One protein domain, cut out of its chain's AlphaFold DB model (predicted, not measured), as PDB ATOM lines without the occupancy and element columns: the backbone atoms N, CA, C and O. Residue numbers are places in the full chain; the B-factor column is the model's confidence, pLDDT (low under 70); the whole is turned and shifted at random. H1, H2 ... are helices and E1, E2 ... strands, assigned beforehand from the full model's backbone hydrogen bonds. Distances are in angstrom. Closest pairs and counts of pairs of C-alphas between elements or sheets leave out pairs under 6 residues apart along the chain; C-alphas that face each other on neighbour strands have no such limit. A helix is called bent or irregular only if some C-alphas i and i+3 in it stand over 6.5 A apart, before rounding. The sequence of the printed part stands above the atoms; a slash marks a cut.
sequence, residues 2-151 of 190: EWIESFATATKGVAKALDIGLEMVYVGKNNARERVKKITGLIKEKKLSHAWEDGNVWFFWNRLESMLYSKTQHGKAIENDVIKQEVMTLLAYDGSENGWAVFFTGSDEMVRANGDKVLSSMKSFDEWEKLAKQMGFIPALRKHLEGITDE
ATOM      1  N   GLU A   2     199.404 200.184 234.553       89.38
ATOM      2  CA  GLU A   2     200.491 200.393 235.525       89.38
ATOM      3  C   GLU A   2     200.594 201.824 236.064       89.38
ATOM      4  O   GLU A   2     200.660 202.011 237.275       89.38
ATOM      5  N   TRP A   3     200.514 202.838 235.193       90.81
ATOM      6  CA  TRP A   3     200.549 204.239 235.629       90.81
ATOM      7  C   TRP A   3     199.430 204.579 236.629       90.81
ATOM      8  O   TRP A   3     199.705 205.177 237.662       90.81
ATOM      9  N   ILE A   4     198.188 204.145 236.376       91.38
ATOM     10  CA  ILE A   4     197.028 204.427 237.246       91.38
ATOM     11  C   ILE A   4     197.204 203.751 238.608       91.38
ATOM     12  O   ILE A   4     196.936 204.360 239.638       91.38
ATOM     13  N   GLU A   5     197.669 202.502 238.620       93.12
ATOM     14  CA  GLU A   5     197.932 201.751 239.852       93.12
ATOM     15  C   GLU A   5     199.055 202.375 240.672       93.12
ATOM     16  O   GLU A   5     198.901 202.577 241.879       93.12
ATOM     17  N   SER A   6     200.162 202.725 240.013       94.62
ATOM     18  CA  SER A   6     201.301 203.361 240.663       94.62
ATOM     19  C   SER A   6     200.915 204.729 241.221       94.62
ATOM     20  O   SER A   6     201.254 205.025 242.364       94.62
ATOM     21  N   PHE A   7     200.164 205.521 240.452       95.19
ATOM     22  CA  PHE A   7     199.679 206.828 240.874       95.19
ATOM     23  C   PHE A   7     198.713 206.714 242.052       95.19
ATOM     24  O   PHE A   7     198.972 207.290 243.101       95.19
ATOM     25  N   ALA A   8     197.651 205.913 241.938       95.25
ATOM     26  CA  ALA A   8     196.674 205.750 243.014       95.25
ATOM     27  C   ALA A   8     197.314 205.247 244.315       95.25
ATOM     28  O   ALA A   8     196.959 205.710 245.396       95.25
ATOM     29  N   THR A   9     198.279 204.329 244.224       95.75
ATOM     30  CA  THR A   9     198.991 203.813 245.399       95.75
ATOM     31  C   THR A   9     199.870 204.884 246.042       95.75
ATOM     32  O   THR A   9     199.786 205.081 247.253       95.75
ATOM     33  N   ALA A  10     200.669 205.607 245.247       97.06
ATOM     34  CA  ALA A  10     201.539 206.668 245.755       97.06
ATOM     35  C   ALA A  10     200.726 207.798 246.403       97.06
ATOM     36  O   ALA A  10     200.984 208.173 247.545       97.06
ATOM     37  N   THR A  11     199.673 208.266 245.730       96.62
ATOM     38  CA  THR A  11     198.815 209.348 246.229       96.62
ATOM     39  C   THR A  11     198.074 208.950 247.508       96.62
ATOM     40  O   THR A  11     197.991 209.744 248.443       96.62
ATOM     41  N   LYS A  12     197.583 207.705 247.616       95.88
ATOM     42  CA  LYS A  12     197.014 207.190 248.877       95.88
ATOM     43  C   LYS A  12     198.053 207.130 249.998       95.88
ATOM     44  O   LYS A  12     197.711 207.390 251.150       95.88
ATOM     45  N   GLY A  13     199.302 206.792 249.674       96.69
ATOM     46  CA  GLY A  13     200.420 206.832 250.617       96.69
ATOM     47  C   GLY A  13     200.652 208.237 251.169       96.69
ATOM     48  O   GLY A  13     200.697 208.414 252.384       96.69
ATOM     49  N   VAL A  14     200.690 209.235 250.284       97.00
ATOM     50  CA  VAL A  14     200.816 210.653 250.652       97.00
ATOM     51  C   VAL A  14     199.652 211.101 251.538       97.00
ATOM     52  O   VAL A  14     199.868 211.699 252.591       97.00
ATOM     53  N   ALA A  15     198.418 210.758 251.158       95.69
ATOM     54  CA  ALA A  15     197.236 211.114 251.936       95.69
ATOM     55  C   ALA A  15     197.273 210.528 253.353       95.69
ATOM     56  O   ALA A  15     196.972 211.221 254.322       95.69
ATOM     57  N   LYS A  16     197.722 209.274 253.486       96.38
ATOM     58  CA  LYS A  16     197.910 208.620 254.785       96.38
ATOM     59  C   LYS A  16     199.008 209.287 255.618       96.38
ATOM     60  O   LYS A  16     198.843 209.419 256.824       96.38
ATOM     61  N   ALA A  17     200.120 209.688 255.003       96.19
ATOM     62  CA  ALA A  17     201.228 210.343 255.702       96.19
ATOM     63  C   ALA A  17     200.862 211.745 256.228       96.19
ATOM     64  O   ALA A  17     201.389 212.184 257.251       96.19
ATOM     65  N   LEU A  18     199.947 212.430 255.537       95.25
ATOM     66  CA  LEU A  18     199.435 213.746 255.917       95.25
ATOM     67  C   LEU A  18     198.151 213.705 256.754       95.25
ATOM     68  O   LEU A  18     197.692 214.765 257.164       95.25
ATOM     69  N   ASP A  19     197.589 212.519 256.996       94.69
ATOM     70  CA  ASP A  19     196.292 212.330 257.660       94.69
ATOM     71  C   ASP A  19     195.156 213.147 257.007       94.69
ATOM     72  O   ASP A  19     194.351 213.800 257.670       94.69
ATOM     73  N   ILE A  20     195.109 213.141 255.669       93.62
ATOM     74  CA  ILE A  20     194.085 213.852 254.890       93.62
ATOM     75  C   ILE A  20     193.083 212.887 254.256       93.62
ATOM     76  O   ILE A  20     193.431 211.811 253.763       93.62
ATOM     77  N   GLY A  21     191.819 213.313 254.208       93.19
ATOM     78  CA  GLY A  21     190.791 212.649 253.413       93.19
ATOM     79  C   GLY A  21     191.068 212.843 251.924       93.19
ATOM     80  O   GLY A  21     191.150 213.976 251.454       93.19
ATOM     81  N   LEU A  22     191.211 211.743 251.185       94.50
ATOM     82  CA  LEU A  22     191.446 211.762 249.744       94.50
ATOM     83  C   LEU A  22     190.353 210.983 249.017       94.50
ATOM     84  O   LEU A  22     190.216 209.772 249.192       94.50
ATOM     85  N   GLU A  23     189.656 211.674 248.121       94.31
ATOM     86  CA  GLU A  23     188.784 211.059 247.130       94.31
ATOM     87  C   GLU A  23     189.432 211.144 245.749       94.31
ATOM     88  O   GLU A  23     189.986 212.167 245.352       94.31
ATOM     89  N   MET A  24     189.380 210.039 245.008       94.75
ATOM     90  CA  MET A  24     189.952 209.947 243.670       94.75
ATOM     91  C   MET A  24     188.895 209.463 242.695       94.75
ATOM     92  O   MET A  24     188.162 208.511 242.987       94.75
ATOM     93  N   VAL A  25     188.875 210.057 241.504       94.31
ATOM     94  CA  VAL A  25     188.011 209.628 240.409       94.31
ATOM     95  C   VAL A  25     188.786 209.542 239.102       94.31
ATOM     96  O   VAL A  25     189.538 210.441 238.738       94.31
ATOM     97  N   TYR A  26     188.600 208.437 238.388       93.06
ATOM     98  CA  TYR A  26     189.104 208.273 237.033       93.06
ATOM     99  C   TYR A  26     188.085 208.805 236.019       93.06
ATOM    100  O   TYR A  26     186.964 208.298 235.941       93.06
ATOM    101  N   VAL A  27     188.502 209.816 235.253       88.88
ATOM    102  CA  VAL A  27     187.670 210.545 234.280       88.88
ATOM    103  C   VAL A  27     187.649 209.878 232.902       88.88
ATOM    104  O   VAL A  27     186.658 209.980 232.196       88.88
ATOM    105  N   GLY A  28     188.700 209.147 232.514       86.62
ATOM    106  CA  GLY A  28     188.794 208.528 231.187       86.62
ATOM    107  C   GLY A  28     189.113 209.506 230.050       86.62
ATOM    108  O   GLY A  28     189.269 210.704 230.266       86.62
ATOM    109  N   LYS A  29     189.235 208.965 228.832       82.81
ATOM    110  CA  LYS A  29     189.510 209.716 227.593       82.81
ATOM    111  C   LYS A  29     188.269 209.777 226.710       82.81
ATOM    112  O   LYS A  29     187.517 208.799 226.679       82.81
ATOM    113  N   ASN A  30     188.112 210.854 225.941       73.75
ATOM    114  CA  ASN A  30     186.952 211.029 225.060       73.75
ATOM    115  C   ASN A  30     186.922 209.976 223.930       73.75
ATOM    116  O   ASN A  30     185.927 209.285 223.717       73.75
ATOM    117  N   ASN A  31     188.071 209.740 223.291       70.94
ATOM    118  CA  ASN A  31     188.158 208.968 222.041       70.94
ATOM    119  C   ASN A  31     188.567 207.493 222.223       70.94
ATOM    120  O   ASN A  31     189.032 206.843 221.289       70.94
ATOM    121  N   ALA A  32     188.432 206.933 223.432       79.06
ATOM    122  CA  ALA A  32     188.956 205.598 223.748       79.06
ATOM    123  C   ALA A  32     187.966 204.706 224.514       79.06
ATOM    124  O   ALA A  32     188.355 204.010 225.452       79.06
ATOM    125  N   ARG A  33     186.689 204.691 224.113       80.25
ATOM    126  CA  ARG A  33     185.581 204.045 224.846       80.25
ATOM    127  C   ARG A  33     185.865 202.616 225.329       80.25
ATOM    128  O   ARG A  33     185.727 202.326 226.513       80.25
ATOM    129  N   GLU A  34     186.313 201.721 224.448       84.25
ATOM    130  CA  GLU A  34     186.600 200.327 224.827       84.25
ATOM    131  C   GLU A  34     187.790 200.207 225.793       84.25
ATOM    132  O   GLU A  34     187.796 199.367 226.695       84.25
ATOM    133  N   ARG A  35     188.788 201.090 225.664       84.25
ATOM    134  CA  ARG A  35     189.912 201.179 226.607       84.25
ATOM    135  C   ARG A  35     189.442 201.716 227.961       84.25
ATOM    136  O   ARG A  35     189.844 201.171 228.986       84.25
ATOM    137  N   VAL A  36     188.579 202.734 227.969       86.31
ATOM    138  CA  VAL A  36     187.990 203.311 229.186       86.31
ATOM    139  C   VAL A  36     187.186 202.256 229.941       86.31
ATOM    140  O   VAL A  36     187.461 202.052 231.118       86.31
ATOM    141  N   LYS A  37     186.304 201.499 229.275       87.38
ATOM    142  CA  LYS A  37     185.547 200.402 229.909       87.38
ATOM    143  C   LYS A  37     186.450 199.371 230.584       87.38
ATOM    144  O   LYS A  37     186.214 199.012 231.736       87.38
ATOM    145  N   LYS A  38     187.502 198.919 229.889       89.19
ATOM    146  CA  LYS A  38     188.482 197.968 230.442       89.19
ATOM    147  C   LYS A  38     189.172 198.529 231.687       89.19
ATOM    148  O   LYS A  38     189.249 197.845 232.702       89.19
ATOM    149  N   ILE A  39     189.637 199.777 231.624       89.44
ATOM    150  CA  ILE A  39     190.304 200.441 232.752       89.44
ATOM    151  C   ILE A  39     189.339 200.627 233.928       89.44
ATOM    152  O   ILE A  39     189.685 200.287 235.053       89.44
ATOM    153  N   THR A  40     188.117 201.100 233.682       89.62
ATOM    154  CA  THR A  40     187.083 201.277 234.710       89.62
ATOM    155  C   THR A  40     186.740 199.957 235.402       89.62
ATOM    156  O   THR A  40     186.590 199.937 236.624       89.62
ATOM    157  N   GLY A  41     186.668 198.848 234.657       89.75
ATOM    158  CA  GLY A  41     186.498 197.508 235.227       89.75
ATOM    159  C   GLY A  41     187.621 197.144 236.201       89.75
ATOM    160  O   GLY A  41     187.350 196.797 237.349       89.75
ATOM    161  N   LEU A  42     188.876 197.328 235.780       91.50
ATOM    162  CA  LEU A  42     190.055 197.050 236.608       91.50
ATOM    163  C   LEU A  42     190.140 197.956 237.846       91.50
ATOM    164  O   LEU A  42     190.509 197.493 238.922       91.50
ATOM    165  N   ILE A  43     189.777 199.236 237.724       91.44
ATOM    166  CA  ILE A  43     189.750 200.179 238.853       91.44
ATOM    167  C   ILE A  43     188.739 199.735 239.913       91.44
ATOM    168  O   ILE A  43     189.061 199.767 241.104       91.44
ATOM    169  N   LYS A  44     187.542 199.305 239.486       90.31
ATOM    170  CA  LYS A  44     186.488 198.800 240.379       90.31
ATOM    171  C   LYS A  44     186.912 197.495 241.059       90.31
ATOM    172  O   LYS A  44     186.760 197.374 242.271       90.31
ATOM    173  N   GLU A  45     187.488 196.560 240.304       91.88
ATOM    174  CA  GLU A  45     187.990 195.279 240.821       91.88
ATOM    175  C   GLU A  45     189.091 195.480 241.872       91.88
ATOM    176  O   GLU A  45     189.001 194.964 242.987       91.88
ATOM    177  N   LYS A  46     190.098 196.302 241.553       91.12
ATOM    178  CA  LYS A  46     191.246 196.585 242.426       91.12
ATOM    179  C   LYS A  46     190.961 197.630 243.512       91.12
ATOM    180  O   LYS A  46     191.854 197.943 244.299       91.12
ATOM    181  N   LYS A  47     189.748 198.198 243.561       90.12
ATOM    182  CA  LYS A  47     189.331 199.260 244.504       90.12
ATOM    183  C   LYS A  47     190.331 200.428 244.569       90.12
ATOM    184  O   LYS A  47     190.661 200.952 245.638       90.12
ATOM    185  N   LEU A  48     190.848 200.833 243.407       89.31
ATOM    186  CA  LEU A  48     191.879 201.871 243.323       89.31
ATOM    187  C   LEU A  48     191.299 203.263 243.567       89.31
ATOM    188  O   LEU A  48     191.901 204.049 244.292       89.31
ATOM    189  N   SER A  49     190.128 203.550 243.012       91.50
ATOM    190  CA  SER A  49     189.452 204.844 243.092       91.50
ATOM    191  C   SER A  49     187.994 204.692 242.652       91.50
ATOM    192  O   SER A  49     187.575 203.610 242.231       91.50
ATOM    193  N   HIS A  50     187.228 205.783 242.669       93.19
ATOM    194  CA  HIS A  50     186.017 205.865 241.857       93.19
ATOM    195  C   HIS A  50     186.391 205.931 240.370       93.19
ATOM    196  O   HIS A  50     187.522 206.268 240.000       93.19
ATOM    197  N   ALA A  51     185.439 205.614 239.503       92.06
ATOM    198  CA  ALA A  51     185.592 205.736 238.061       92.06
ATOM    199  C   ALA A  51     184.260 206.160 237.457       92.06
ATOM    200  O   ALA A  51     183.212 205.621 237.824       92.06
ATOM    201  N   TRP A  52     184.309 207.128 236.550       89.50
ATOM    202  CA  TRP A  52     183.129 207.571 235.827       89.50
ATOM    203  C   TRP A  52     182.674 206.543 234.793       89.50
ATOM    204  O   TRP A  52     183.462 205.781 234.227       89.50
ATOM    205  N   GLU A  53     181.363 206.519 234.580       84.44
ATOM    206  CA  GLU A  53     180.722 205.737 233.529       84.44
ATOM    207  C   GLU A  53     180.756 206.499 232.205       84.44
ATOM    208  O   GLU A  53     180.834 207.729 232.206       84.44
ATOM    209  N   ASP A  54     180.646 205.776 231.084       80.62
ATOM    210  CA  ASP A  54     180.747 206.313 229.717       80.62
ATOM    211  C   ASP A  54     179.982 207.638 229.517       80.62
ATOM    212  O   ASP A  54     180.504 208.560 228.894       80.62
ATOM    213  N   GLY A  55     178.765 207.756 230.067       84.62
ATOM    214  CA  GLY A  55     177.955 208.973 229.953       84.62
ATOM    215  C   GLY A  55     178.597 210.192 230.622       84.62
ATOM    216  O   GLY A  55     178.686 211.253 230.013       84.62
ATOM    217  N   ASN A  56     179.106 210.035 231.846       88.56
ATOM    218  CA  ASN A  56     179.746 211.121 232.595       88.56
ATOM    219  C   ASN A  56     181.059 211.560 231.941       88.56
ATOM    220  O   ASN A  56     181.339 212.756 231.880       88.56
ATOM    221  N   VAL A  57     181.830 210.604 231.410       87.50
ATOM    222  CA  VAL A  57     183.055 210.890 230.646       87.50
ATOM    223  C   VAL A  57     182.735 211.773 229.441       87.50
ATOM    224  O   VAL A  57     183.359 212.814 229.253       87.50
ATOM    225  N   TRP A  58     181.720 211.395 228.661       85.44
ATOM    226  CA  TRP A  58     181.295 212.158 227.489       85.44
ATOM    227  C   TRP A  58     180.821 213.569 227.853       85.44
ATOM    228  O   TRP A  58     181.261 214.546 227.246       85.44
ATOM    229  N   PHE A  59     179.968 213.704 228.878       88.62
ATOM    230  CA  PHE A  59     179.490 215.015 229.325       88.62
ATOM    231  C   PHE A  59     180.630 215.926 229.777       88.62
ATOM    232  O   PHE A  59     180.606 217.117 229.473       88.62
ATOM    233  N   PHE A  60     181.628 215.383 230.476       90.31
ATOM    234  CA  PHE A  60     182.785 216.147 230.930       90.31
ATOM    235  C   PHE A  60     183.574 216.744 229.759       90.31
ATOM    236  O   PHE A  60     183.777 217.960 229.712       90.31
ATOM    237  N   TRP A  61     183.962 215.913 228.789       88.12
ATOM    238  CA  TRP A  61     184.756 216.367 227.645       88.12
ATOM    239  C   TRP A  61     183.975 217.333 226.750       88.12
ATOM    240  O   TRP A  61     184.463 218.424 226.453       88.12
ATOM    241  N   ASN A  62     182.710 217.029 226.449       87.31
ATOM    242  CA  ASN A  62     181.853 217.942 225.690       87.31
ATOM    243  C   ASN A  62     181.636 219.282 226.390       87.31
ATOM    244  O   ASN A  62     181.485 220.317 225.734       87.31
ATOM    245  N   ARG A  63     181.597 219.291 227.727       90.44
ATOM    246  CA  ARG A  63     181.467 220.532 228.488       90.44
ATOM    247  C   ARG A  63     182.715 221.396 228.341       90.44
ATOM    248  O   ARG A  63     182.558 222.598 228.131       90.44
ATOM    249  N   LEU A  64     183.911 220.806 228.396       90.31
ATOM    250  CA  LEU A  64     185.173 221.520 228.167       90.31
ATOM    251  C   LEU A  64     185.245 222.094 226.748       90.31
ATOM    252  O   LEU A  64     185.533 223.280 226.583       90.31
ATOM    253  N   GLU A  65     184.895 221.307 225.731       85.50
ATOM    254  CA  GLU A  65     184.844 221.779 224.341       85.50
ATOM    255  C   GLU A  65     183.837 222.926 224.162       85.50
ATOM    256  O   GLU A  65     184.158 223.964 223.580       85.50
ATOM    257  N   SER A  66     182.641 222.796 224.746       86.69
ATOM    258  CA  SER A  66     181.611 223.843 224.710       86.69
ATOM    259  C   SER A  66     182.069 225.131 225.402       86.69
ATOM    260  O   SER A  66     181.802 226.233 224.913       86.69
ATOM    261  N   MET A  67     182.770 225.016 226.536       88.00
ATOM    262  CA  MET A  67     183.359 226.162 227.233       88.00
ATOM    263  C   MET A  67     184.418 226.841 226.362       88.00
ATOM    264  O   MET A  67     184.387 228.065 226.227       88.00
ATOM    265  N   LEU A  68     185.309 226.074 225.726       84.88
ATOM    266  CA  LEU A  68     186.322 226.622 224.825       84.88
ATOM    267  C   LEU A  68     185.686 227.353 223.638       84.88
ATOM    268  O   LEU A  68     186.090 228.475 223.316       84.88
ATOM    269  N   TYR A  69     184.670 226.751 223.019       82.81
ATOM    270  CA  TYR A  69     183.947 227.337 221.895       82.81
ATOM    271  C   TYR A  69     183.288 228.666 222.282       82.81
ATOM    272  O   TYR A  69     183.555 229.696 221.659       82.81
ATOM    273  N   SER A  70     182.515 228.680 223.373       83.75
ATOM    274  CA  SER A  70     181.855 229.891 223.882       83.75
ATOM    275  C   SER A  70     182.860 231.005 224.197       83.75
ATOM    276  O   SER A  70     182.687 232.148 223.769       83.75
ATOM    277  N   LYS A  71     183.963 230.680 224.881       81.75
ATOM    278  CA  LYS A  71     185.013 231.654 225.214       81.75
ATOM    279  C   LYS A  71     185.740 232.197 223.986       81.75
ATOM    280  O   LYS A  71     186.208 233.333 224.006       81.75
ATOM    281  N   THR A  72     185.845 231.404 222.923       78.12
ATOM    282  CA  THR A  72     186.480 231.821 221.668       78.12
ATOM    283  C   THR A  72     185.575 232.757 220.872       78.12
ATOM    284  O   THR A  72     186.052 233.778 220.385       78.12
ATOM    285  N   GLN A  73     184.266 232.492 220.830       76.62
ATOM    286  CA  GLN A  73     183.294 233.387 220.190       76.62
ATOM    287  C   GLN A  73     183.191 234.758 220.870       76.62
ATOM    288  O   GLN A  73     182.947 235.758 220.205       76.62
ATOM    289  N   HIS A  74     183.414 234.830 222.184       70.00
ATOM    290  CA  HIS A  74     183.352 236.087 222.938       70.00
ATOM    291  C   HIS A  74     184.586 236.994 222.739       70.00
ATOM    292  O   HIS A  74     184.696 238.024 223.402       70.00
ATOM    293  N   GLY A  75     185.533 236.626 221.863       60.00
ATOM    294  CA  GLY A  75     186.624 237.501 221.414       60.00
ATOM    295  C   GLY A  75     187.668 237.878 222.473       60.00
ATOM    296  O   GLY A  75     188.544 238.694 222.199       60.00
ATOM    297  N   LYS A  76     187.617 237.301 223.683       59.91
ATOM    298  CA  LYS A  76     188.620 237.572 224.720       59.91
ATOM    299  C   LYS A  76     189.956 236.913 224.363       59.91
ATOM    300  O   LYS A  76     190.015 235.710 224.069       59.91
ATOM    301  N   ALA A  77     191.025 237.710 224.425       60.84
ATOM    302  CA  ALA A  77     192.399 237.231 224.321       60.84
ATOM    303  C   ALA A  77     192.665 236.151 225.381       60.84
ATOM    304  O   ALA A  77     192.175 236.243 226.507       60.84
ATOM    305  N   ILE A  78     193.426 235.121 225.005       60.41
ATOM    306  CA  ILE A  78     193.706 233.944 225.846       60.41
ATOM    307  C   ILE A  78     194.368 234.349 227.170       60.41
ATOM    308  O   ILE A  78     194.083 233.761 228.207       60.41
ATOM    309  N   GLU A  79     195.206 235.381 227.144       60.81
ATOM    310  CA  GLU A  79     195.990 235.863 228.285       60.81
ATOM    311  C   GLU A  79     195.129 236.431 229.425       60.81
ATOM    312  O   GLU A  79     195.519 236.346 230.584       60.81
ATOM    313  N   ASN A  80     193.923 236.921 229.119       70.50
ATOM    314  CA  ASN A  80     193.041 237.581 230.088       70.50
ATOM    315  C   ASN A  80     191.889 236.688 230.587       70.50
ATOM    316  O   ASN A  80     191.011 237.165 231.307       70.50
ATOM    317  N   ASP A  81     191.839 235.413 230.184       79.81
ATOM    318  CA  ASP A  81     190.761 234.491 230.556       79.81
ATOM    319  C   ASP A  81     191.318 233.196 231.162       79.81
ATOM    320  O   ASP A  81     191.564 232.213 230.465       79.81
ATOM    321  N   VAL A  82     191.478 233.202 232.491       81.56
ATOM    322  CA  VAL A  82     191.978 232.060 233.281       81.56
ATOM    323  C   VAL A  82     191.167 230.790 233.006       81.56
ATOM    324  O   VAL A  82     191.733 229.719 232.817       81.56
ATOM    325  N   ILE A  83     189.840 230.900 232.879       83.69
ATOM    326  CA  ILE A  83     188.980 229.744 232.577       83.69
ATOM    327  C   ILE A  83     189.334 229.165 231.205       83.69
ATOM    328  O   ILE A  83     189.429 227.950 231.051       83.69
ATOM    329  N   LYS A  84     189.547 230.020 230.201       83.25
ATOM    330  CA  LYS A  84     189.931 229.582 228.854       83.25
ATOM    331  C   LYS A  84     191.294 228.872 228.858       83.25
ATOM    332  O   LYS A  84     191.443 227.870 228.161       83.25
ATOM    333  N   GLN A  85     192.257 229.355 229.645       83.50
ATOM    334  CA  GLN A  85     193.579 228.728 229.799       83.50
ATOM    335  C   GLN A  85     193.492 227.353 230.476       83.50
ATOM    336  O   GLN A  85     194.104 226.386 230.008       83.50
ATOM    337  N   GLU A  86     192.694 227.242 231.541       86.75
ATOM    338  CA  GLU A  86     192.471 225.978 232.247       86.75
ATOM    339  C   GLU A  86     191.795 224.938 231.352       86.75
ATOM    340  O   GLU A  86     192.294 223.820 231.215       86.75
ATOM    341  N   VAL A  87     190.730 225.332 230.651       88.25
ATOM    342  CA  VAL A  87     190.033 224.465 229.691       88.25
ATOM    343  C   VAL A  87     190.978 223.985 228.589       88.25
ATOM    344  O   VAL A  87     191.023 222.789 228.308       88.25
ATOM    345  N   MET A  88     191.770 224.883 227.988       84.38
ATOM    346  CA  MET A  88     192.730 224.490 226.949       84.38
ATOM    347  C   MET A  88     193.766 223.495 227.452       84.38
ATOM    348  O   MET A  88     194.141 222.584 226.722       84.38
ATOM    349  N   THR A  89     194.226 223.640 228.690       85.25
ATOM    350  CA  THR A  89     195.243 222.724 229.209       85.25
ATOM    351  C   THR A  89     194.660 221.348 229.516       85.25
ATOM    352  O   THR A  89     195.299 220.348 229.207       85.25
ATOM    353  N   LEU A  90     193.443 221.268 230.069       87.44
ATOM    354  CA  LEU A  90     192.773 219.978 230.273       87.44
ATOM    355  C   LEU A  90     192.531 219.251 228.945       87.44
ATOM    356  O   LEU A  90     192.769 218.049 228.854       87.44
ATOM    357  N   LEU A  91     192.131 219.984 227.900       85.56
ATOM    358  CA  LEU A  91     192.004 219.434 226.546       85.56
ATOM    359  C   LEU A  91     193.362 218.991 225.974       85.56
ATOM    360  O   LEU A  91     193.445 217.966 225.302       85.56
ATOM    361  N   ALA A  92     194.445 219.710 226.280       81.56
ATOM    362  CA  ALA A  92     195.791 219.299 225.890       81.56
ATOM    363  C   ALA A  92     196.235 218.009 226.597       81.56
ATOM    364  O   ALA A  92     196.913 217.166 226.011       81.56
ATOM    365  N   TYR A  93     195.815 217.799 227.845       80.69
ATOM    366  CA  TYR A  93     196.117 216.563 228.556       80.69
ATOM    367  C   TYR A  93     195.398 215.329 227.994       80.69
ATOM    368  O   TYR A  93     195.949 214.233 228.090       80.69
ATOM    369  N   ASP A  94     194.224 215.462 227.366       75.12
ATOM    370  CA  ASP A  94     193.575 214.323 226.687       75.12
ATOM    371  C   ASP A  94     194.418 213.805 225.507       75.12
ATOM    372  O   ASP A  94     194.572 212.591 225.308       75.12
ATOM    373  N   GLY A  95     195.045 214.741 224.781       68.31
ATOM    374  CA  GLY A  95     195.960 214.470 223.669       68.31
ATOM    375  C   GLY A  95     197.339 213.942 224.084       68.31
ATOM    376  O   GLY A  95     198.109 213.510 223.226       68.31
ATOM    377  N   SER A  96     197.659 213.959 225.381       68.81
ATOM    378  CA  SER A  96     198.888 213.390 225.938       68.81
ATOM    379  C   SER A  96     198.757 211.875 226.138       68.81
ATOM    380  O   SER A  96     197.732 211.366 226.602       68.81
ATOM    381  N   GLU A  97     199.810 211.123 225.813       68.25
ATOM    382  CA  GLU A  97     199.884 209.683 226.116       68.25
ATOM    383  C   GLU A  97     200.212 209.417 227.589       68.25
ATOM    384  O   GLU A  97     199.755 208.427 228.169       68.25
ATOM    385  N   ASN A  98     200.941 210.340 228.211       71.00
ATOM    386  CA  ASN A  98     201.308 210.275 229.616       71.00
ATOM    387  C   ASN A  98     200.139 210.900 230.375       71.00
ATOM    388  O   ASN A  98     199.707 211.984 229.988       71.00
ATOM    389  N   GLY A  99     199.566 210.195 231.359       84.25
ATOM    390  CA  GLY A  99     198.304 210.560 232.023       84.25
ATOM    391  C   GLY A  99     198.273 211.981 232.604       84.25
ATOM    392  O   GLY A  99     199.151 212.796 232.380       84.25
ATOM    393  N   TRP A 100     197.265 212.323 233.388       90.00
ATOM    394  CA  TRP A 100     197.234 213.628 234.049       90.00
ATOM    395  C   TRP A 100     196.459 213.530 235.348       90.00
ATOM    396  O   TRP A 100     195.688 212.590 235.553       90.00
ATOM    397  N   ALA A 101     196.675 214.500 236.227       93.06
ATOM    398  CA  ALA A 101     195.864 214.639 237.419       93.06
ATOM    399  C   ALA A 101     195.613 216.109 237.735       93.06
ATOM    400  O   ALA A 101     196.445 216.981 237.473       93.06
ATOM    401  N   VAL A 102     194.448 216.346 238.326       93.62
ATOM    402  CA  VAL A 102     194.063 217.610 238.942       93.62
ATOM    403  C   VAL A 102     193.727 217.296 240.388       93.62
ATOM    404  O   VAL A 102     192.936 216.396 240.664       93.62
ATOM    405  N   PHE A 103     194.330 218.044 241.299       94.50
ATOM    406  CA  PHE A 103     193.980 218.055 242.706       94.50
ATOM    407  C   PHE A 103     193.326 219.382 243.024       94.50
ATOM    408  O   PHE A 103     193.775 220.426 242.550       94.50
ATOM    409  N   PHE A 104     192.295 219.344 243.850       92.75
ATOM    410  CA  PHE A 104     191.633 220.545 244.316       92.75
ATOM    411  C   PHE A 104     191.144 220.358 245.748       92.75
ATOM    412  O   PHE A 104     190.887 219.236 246.184       92.75
ATOM    413  N   THR A 105     191.033 221.464 246.474       90.12
ATOM    414  CA  THR A 105     190.372 221.522 247.778       90.12
ATOM    415  C   THR A 105     189.554 222.806 247.868       90.12
ATOM    416  O   THR A 105     189.991 223.869 247.424       90.12
ATOM    417  N   GLY A 106     188.337 222.711 248.403       84.81
ATOM    418  CA  GLY A 106     187.401 223.835 248.403       84.81
ATOM    419  C   GLY A 106     187.086 224.346 246.989       84.81
ATOM    420  O   GLY A 106     187.051 223.571 246.033       84.81
ATOM    421  N   SER A 107     186.824 225.649 246.865       77.12
ATOM    422  CA  SER A 107     186.469 226.296 245.594       77.12
ATOM    423  C   SER A 107     187.650 226.908 244.837       77.12
ATOM    424  O   SER A 107     187.552 227.075 243.623       77.12
ATOM    425  N   ASP A 108     188.752 227.227 245.527       80.75
ATOM    426  CA  ASP A 108     189.760 228.161 244.995       80.75
ATOM    427  C   ASP A 108     191.161 227.546 244.870       80.75
ATOM    428  O   ASP A 108     192.020 228.077 244.164       80.75
ATOM    429  N   GLU A 109     191.424 226.416 245.530       87.06
ATOM    430  CA  GLU A 109     192.737 225.784 245.494       87.06
ATOM    431  C   GLU A 109     192.752 224.610 244.525       87.06
ATOM    432  O   GLU A 109     192.137 223.576 244.767       87.06
ATOM    433  N   MET A 110     193.520 224.752 243.444       91.25
ATOM    434  CA  MET A 110     193.726 223.702 242.453       91.25
ATOM    435  C   MET A 110     195.196 223.619 242.038       91.25
ATOM    436  O   MET A 110     195.895 224.633 241.936       91.25
ATOM    437  N   VAL A 111     195.669 222.407 241.772       92.50
ATOM    438  CA  VAL A 111     196.947 222.145 241.113       92.50
ATOM    439  C   VAL A 111     196.777 221.003 240.123       92.50
ATOM    440  O   VAL A 111     196.035 220.053 240.358       92.50
ATOM    441  N   ARG A 112     197.455 221.102 238.986       91.38
ATOM    442  CA  ARG A 112     197.358 220.151 237.881       91.38
ATOM    443  C   ARG A 112     198.752 219.832 237.368       91.38
ATOM    444  O   ARG A 112     199.617 220.707 237.372       91.38
ATOM    445  N   ALA A 113     198.948 218.622 236.873       89.62
ATOM    446  CA  ALA A 113     200.202 218.232 236.247       89.62
ATOM    447  C   ALA A 113     199.998 217.083 235.257       89.62
ATOM    448  O   ALA A 113     199.037 216.311 235.352       89.62
ATOM    449  N   ASN A 114     200.932 216.977 234.313       87.12
ATOM    450  CA  ASN A 114     201.050 215.814 233.443       87.12
ATOM    451  C   ASN A 114     201.519 214.581 234.239       87.12
ATOM    452  O   ASN A 114     201.968 214.658 235.386       87.12
ATOM    453  N   GLY A 115     201.385 213.421 233.610       88.62
ATOM    454  CA  GLY A 115     201.379 212.134 234.291       88.62
ATOM    455  C   GLY A 115     202.709 211.772 234.922       88.62
ATOM    456  O   GLY A 115     202.730 211.210 236.015       88.62
ATOM    457  N   ASP A 116     203.808 212.118 234.262       87.75
ATOM    458  CA  ASP A 116     205.144 211.784 234.746       87.75
ATOM    459  C   ASP A 116     205.563 212.706 235.888       87.75
ATOM    460  O   ASP A 116     206.016 212.218 236.927       87.75
ATOM    461  N   LYS A 117     205.327 214.022 235.767       88.75
ATOM    462  CA  LYS A 117     205.610 214.966 236.860       88.75
ATOM    463  C   LYS A 117     204.790 214.659 238.090       88.75
ATOM    464  O   LYS A 117     205.312 214.659 239.199       88.75
ATOM    465  N   VAL A 118     203.498 214.398 237.913       92.38
ATOM    466  CA  VAL A 118     202.635 214.169 239.065       92.38
ATOM    467  C   VAL A 118     202.957 212.844 239.745       92.38
ATOM    468  O   VAL A 118     203.004 212.784 240.969       92.38
ATOM    469  N   LEU A 119     203.246 211.790 238.976       93.94
ATOM    470  CA  LEU A 119     203.618 210.499 239.545       93.94
ATOM    471  C   LEU A 119     204.972 210.562 240.257       93.94
ATOM    472  O   LEU A 119     205.093 210.015 241.352       93.94
ATOM    473  N   SER A 120     205.970 211.211 239.655       92.88
ATOM    474  CA  SER A 120     207.278 211.413 240.293       92.88
ATOM    475  C   SER A 120     207.136 212.218 241.582       92.88
ATOM    476  O   SER A 120     207.584 211.734 242.613       92.88
ATOM    477  N   SER A 121     206.384 213.323 241.563       94.56
ATOM    478  CA  SER A 121     206.108 214.149 242.752       94.56
ATOM    479  C   SER A 121     205.451 213.367 243.895       94.56
ATOM    480  O   SER A 121     205.770 213.582 245.061       94.56
ATOM    481  N   MET A 122     204.515 212.458 243.589       96.19
ATOM    482  CA  MET A 122     203.892 211.609 244.617       96.19
ATOM    483  C   MET A 122     204.856 210.543 245.153       96.19
ATOM    484  O   MET A 122     204.736 210.136 246.305       96.19
ATOM    485  N   LYS A 123     205.801 210.068 244.331       95.56
ATOM    486  CA  LYS A 123     206.822 209.093 244.744       95.56
ATOM    487  C   LYS A 123     207.941 209.731 245.566       95.56
ATOM    488  O   LYS A 123     208.443 209.079 246.471       95.56
ATOM    489  N   SER A 124     208.299 210.980 245.283       94.69
ATOM    490  CA  SER A 124     209.296 211.765 246.018       94.69
ATOM    491  C   SER A 124     208.683 212.572 247.169       94.69
ATOM    492  O   SER A 124     209.189 213.632 247.537       94.69
ATOM    493  N   PHE A 125     207.582 212.090 247.759       96.50
ATOM    494  CA  PHE A 125     206.859 212.825 248.799       96.50
ATOM    495  C   PHE A 125     207.733 213.209 249.999       96.50
ATOM    496  O   PHE A 125     207.588 214.307 250.530       96.50
ATOM    497  N   ASP A 126     208.694 212.361 250.366       96.19
ATOM    498  CA  ASP A 126     209.634 212.610 251.465       96.19
ATOM    499  C   ASP A 126     210.421 213.930 251.296       96.19
ATOM    500  O   ASP A 126     210.801 214.566 252.282       96.19
ATOM    501  N   GLU A 127     210.633 214.388 250.055       95.00
ATOM    502  CA  GLU A 127     211.361 215.626 249.747       95.00
ATOM    503  C   GLU A 127     210.566 216.887 250.107       95.00
ATOM    504  O   GLU A 127     211.145 217.917 250.462       95.00
ATOM    505  N   TRP A 128     209.236 216.820 250.029       95.00
ATOM    506  CA  TRP A 128     208.351 217.968 250.224       95.00
ATOM    507  C   TRP A 128     207.298 217.756 251.320       95.00
ATOM    508  O   TRP A 128     206.491 218.649 251.579       95.00
ATOM    509  N   GLU A 129     207.355 216.645 252.057       96.31
ATOM    510  CA  GLU A 129     206.466 216.340 253.183       96.31
ATOM    511  C   GLU A 129     206.484 217.451 254.242       96.31
ATOM    512  O   GLU A 129     205.436 217.900 254.711       96.31
ATOM    513  N   LYS A 130     207.679 217.934 254.613       95.69
ATOM    514  CA  LYS A 130     207.820 219.023 255.596       95.69
ATOM    515  C   LYS A 130     207.102 220.286 255.134       95.69
ATOM    516  O   LYS A 130     206.463 220.954 255.942       95.69
ATOM    517  N   LEU A 131     207.193 220.589 253.841       94.75
ATOM    518  CA  LEU A 131     206.512 221.725 253.236       94.75
ATOM    519  C   LEU A 131     204.991 221.508 253.257       94.75
ATOM    520  O   LEU A 131     204.258 222.393 253.690       94.75
ATOM    521  N   ALA A 132     204.522 220.312 252.891       95.25
ATOM    522  CA  ALA A 132     203.106 219.944 252.926       95.25
ATOM    523  C   ALA A 132     202.490 220.067 254.323       95.25
ATOM    524  O   ALA A 132     201.390 220.596 254.464       95.25
ATOM    525  N   LYS A 133     203.214 219.653 255.369       94.62
ATOM    526  CA  LYS A 133     202.771 219.795 256.766       94.62
ATOM    527  C   LYS A 133     202.692 221.253 257.232       94.62
ATOM    528  O   LYS A 133     201.929 221.551 258.142       94.62
ATOM    529  N   GLN A 134     203.468 222.154 256.631       94.56
ATOM    530  CA  GLN A 134     203.504 223.570 257.009       94.56
ATOM    531  C   GLN A 134     202.445 224.414 256.297       94.56
ATOM    532  O   GLN A 134     201.850 225.284 256.927       94.56
ATOM    533  N   MET A 135     202.227 224.193 254.996       94.06
ATOM    534  CA  MET A 135     201.357 225.050 254.174       94.06
ATOM    535  C   MET A 135     200.154 224.329 253.556       94.06
ATOM    536  O   MET A 135     199.393 224.944 252.815       94.06
ATOM    537  N   GLY A 136     199.976 223.042 253.848       92.62
ATOM    538  CA  GLY A 136     198.938 222.204 253.259       92.62
ATOM    539  C   GLY A 136     199.377 221.517 251.963       92.62
ATOM    540  O   GLY A 136     200.351 221.901 251.312       92.62
ATOM    541  N   PHE A 137     198.630 220.478 251.583       94.06
ATOM    542  CA  PHE A 137     198.960 219.603 250.455       94.06
ATOM    543  C   PHE A 137     198.960 220.332 249.101       94.06
ATOM    544  O   PHE A 137     199.957 220.268 248.387       94.06
ATOM    545  N   ILE A 138     197.882 221.048 248.748       94.31
ATOM    546  CA  ILE A 138     197.757 221.702 247.431       94.31
ATOM    547  C   ILE A 138     198.812 222.802 247.230       94.31
ATOM    548  O   ILE A 138     199.494 222.775 246.199       94.31
ATOM    549  N   PRO A 139     199.021 223.739 248.179       93.25
ATOM    550  CA  PRO A 139     200.025 224.786 248.002       93.25
ATOM    551  C   PRO A 139     201.459 224.237 247.965       93.25
ATOM    552  O   PRO A 139     202.271 224.709 247.166       93.25
ATOM    553  N   ALA A 140     201.770 223.212 248.769       94.81
ATOM    554  CA  ALA A 140     203.086 222.578 248.758       94.81
ATOM    555  C   ALA A 140     203.351 221.805 247.463       94.81
ATOM    556  O   ALA A 140     204.430 221.939 246.887       94.81
ATOM    557  N   LEU A 141     202.359 221.056 246.969       94.81
ATOM    558  CA  LEU A 141     202.461 220.337 245.703       94.81
ATOM    559  C   LEU A 141     202.670 221.302 244.533       94.81
ATOM    560  O   LEU A 141     203.521 221.053 243.685       94.81
ATOM    561  N   ARG A 142     201.946 222.431 244.506       92.88
ATOM    562  CA  ARG A 142     202.148 223.485 243.500       92.88
ATOM    563  C   ARG A 142     203.594 223.977 243.499       92.88
ATOM    564  O   ARG A 142     204.236 223.958 242.456       92.88
ATOM    565  N   LYS A 143     204.121 224.331 244.672       91.50
ATOM    566  CA  LYS A 143     205.496 224.825 244.813       91.50
ATOM    567  C   LYS A 143     206.546 223.776 244.430       91.50
ATOM    568  O   LYS A 143     207.562 224.121 243.836       91.50
ATOM    569  N   HIS A 144     206.314 222.505 244.757       92.69
ATOM    570  CA  HIS A 144     207.200 221.412 244.354       92.69
ATOM    571  C   HIS A 144     207.202 221.229 242.829       92.69
ATOM    572  O   HIS A 144     208.267 221.189 242.222       92.69
ATOM    573  N   LEU A 145     206.020 221.214 242.201       90.31
ATOM    574  CA  LEU A 145     205.874 221.089 240.748       90.31
ATOM    575  C   LEU A 145     206.485 222.267 239.977       90.31
ATOM    576  O   LEU A 145     207.050 222.052 238.909       90.31
ATOM    577  N   GLU A 146     206.400 223.488 240.509       86.44
ATOM    578  CA  GLU A 146     207.060 224.678 239.946       86.44
ATOM    579  C   GLU A 146     208.593 224.579 239.994       86.44
ATOM    580  O   GLU A 146     209.273 225.134 239.133       86.44
ATOM    581  N   GLY A 147     209.141 223.858 240.978       81.25
ATOM    582  CA  GLY A 147     210.577 223.599 241.097       81.25
ATOM    583  C   GLY A 147     211.101 222.509 240.155       81.25
ATOM    584  O   GLY A 147     212.308 222.439 239.926       81.25
ATOM    585  N   ILE A 148     210.217 221.677 239.592       82.00
ATOM    586  CA  ILE A 148     210.590 220.636 238.629       82.00
ATOM    587  C   ILE A 148     210.735 221.275 237.246       82.00
ATOM    588  O   ILE A 148     209.754 221.565 236.552       82.00
ATOM    589  N   THR A 149     211.983 221.472 236.835       66.38
ATOM    590  CA  THR A 149     212.325 221.859 235.467       66.38
ATOM    591  C   THR A 149     212.135 220.661 234.539       66.38
ATOM    592  O   THR A 149     212.648 219.575 234.796       66.38
ATOM    593  N   ASP A 150     211.371 220.848 233.461       64.25
ATOM    594  CA  ASP A 150     211.364 219.877 232.368       64.25
ATOM    595  C   ASP A 150     212.631 220.089 231.546       64.25
ATOM    596  O   ASP A 150     212.759 221.119 230.886       64.25
ATOM    597  N   GLU A 151     213.529 219.106 231.533       58.81
ATOM    598  CA  GLU A 151     214.578 219.036 230.506       58.81
ATOM    599  C   GLU A 151     213.966 218.866 229.105       58.81
ATOM    600  O   GLU A 151     214.577 219.244 228.115       58.81
TER     601      GLU A 151
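This is residues 2 to 151 of the 190 residues of the protein "SEO_C domain-containing protein" of Gossypium trilobum (UniProt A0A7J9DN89). A two-stranded hairpin, E1 and E2, sits in the middle between two groups of helices: H1, H5, H6 and H7 in a crossed cluster on one side, and the crossed pair H3 and H4 on the other. H2 lies at one end of the body, reached and left by stretches 19 to 32 and 46 to 53, which pair briefly side by side. The 150 printed residues hold seven named helices and two named strands in the order H1 H2 H3 H4 E1 E2 H5 H6 H7; the sheet is antiparallel, order E1 - E2, and the class is mostly helix. The whole is compact, with a radius of gyration of the C-alphas of 16.3 A and spans of 45 by 39 by 33 A.

H1, residues 2 to 18, begins with C-alpha 2 at (200.491, 200.393, 235.525) and is 24.4 A long. H2 is residues 33 to 45, 18.4 A. H3, residues 54 to 73, is the longest helix at 28.8 A, from C-alpha 54 at (180.747, 206.313, 229.717). H4 is residues 82 to 94, 19.0 A. E1, residues 100 to 105, and E2, residues 109 to 114, are 17.3 A and 17.7 A. H5 is residues 115 to 123, H6 is 125 to 135, and H7 is 137 to 147, with C-alpha 147 at (210.577, 223.599, 241.097). H6 is irregular: C-alphas 127 and 130 are 7.6 A apart.

E1 and E2 form an antiparallel hairpin at 170 degrees, with N 103 and O 111 at 2.8 A and N 105 and O 109 at 2.9 A, within hydrogen-bond range. The closest C-alphas of E2 and H7, Val 111 and Arg 142, are 5.9 A apart; those of H4 and E1, Tyr 93 and Trp 100, are 6.3 A apart. H6 and H7 touch at Ala 132 and Ala 140, whose C-alphas, the closest, are 4.9 A apart, at a steep tilt of 56 degrees, opposite ways. H1 touches H5, closest C-alphas Phe 7 and Leu 119 at 5.5 A, at a steep tilt of 39 degrees, the same way. H3 and H4 touch, closest C-alphas Leu 64 and Val 87 at 5.9 A, at a steep tilt of 45 degrees, opposite ways. H2 and H3 only just touch, with 3 pairs of C-alphas within 8 A, the closest being Arg 33 and Asp 54 at 7.2 A. H1 and H2 are near each other, while H3 and H7, for instance, are apart. Every O i to N i+4 pair is within hydrogen-bond range in H1, H2, H3, H4, H5 and H7; in H6 it is 5 of 7.

The two C-alphas farthest apart, Glu 45 and Gly 75, are 46.5 A from each other. The printed part has no cut. The link from H1 to H2, 14 residues, is long; its residues 25 to 26 pair in parallel with residues 50 to 51. The mean pLDDT of the printed part is 87.2, with residues 75 to 79, 95 to 97 and 149 to 151 under 70.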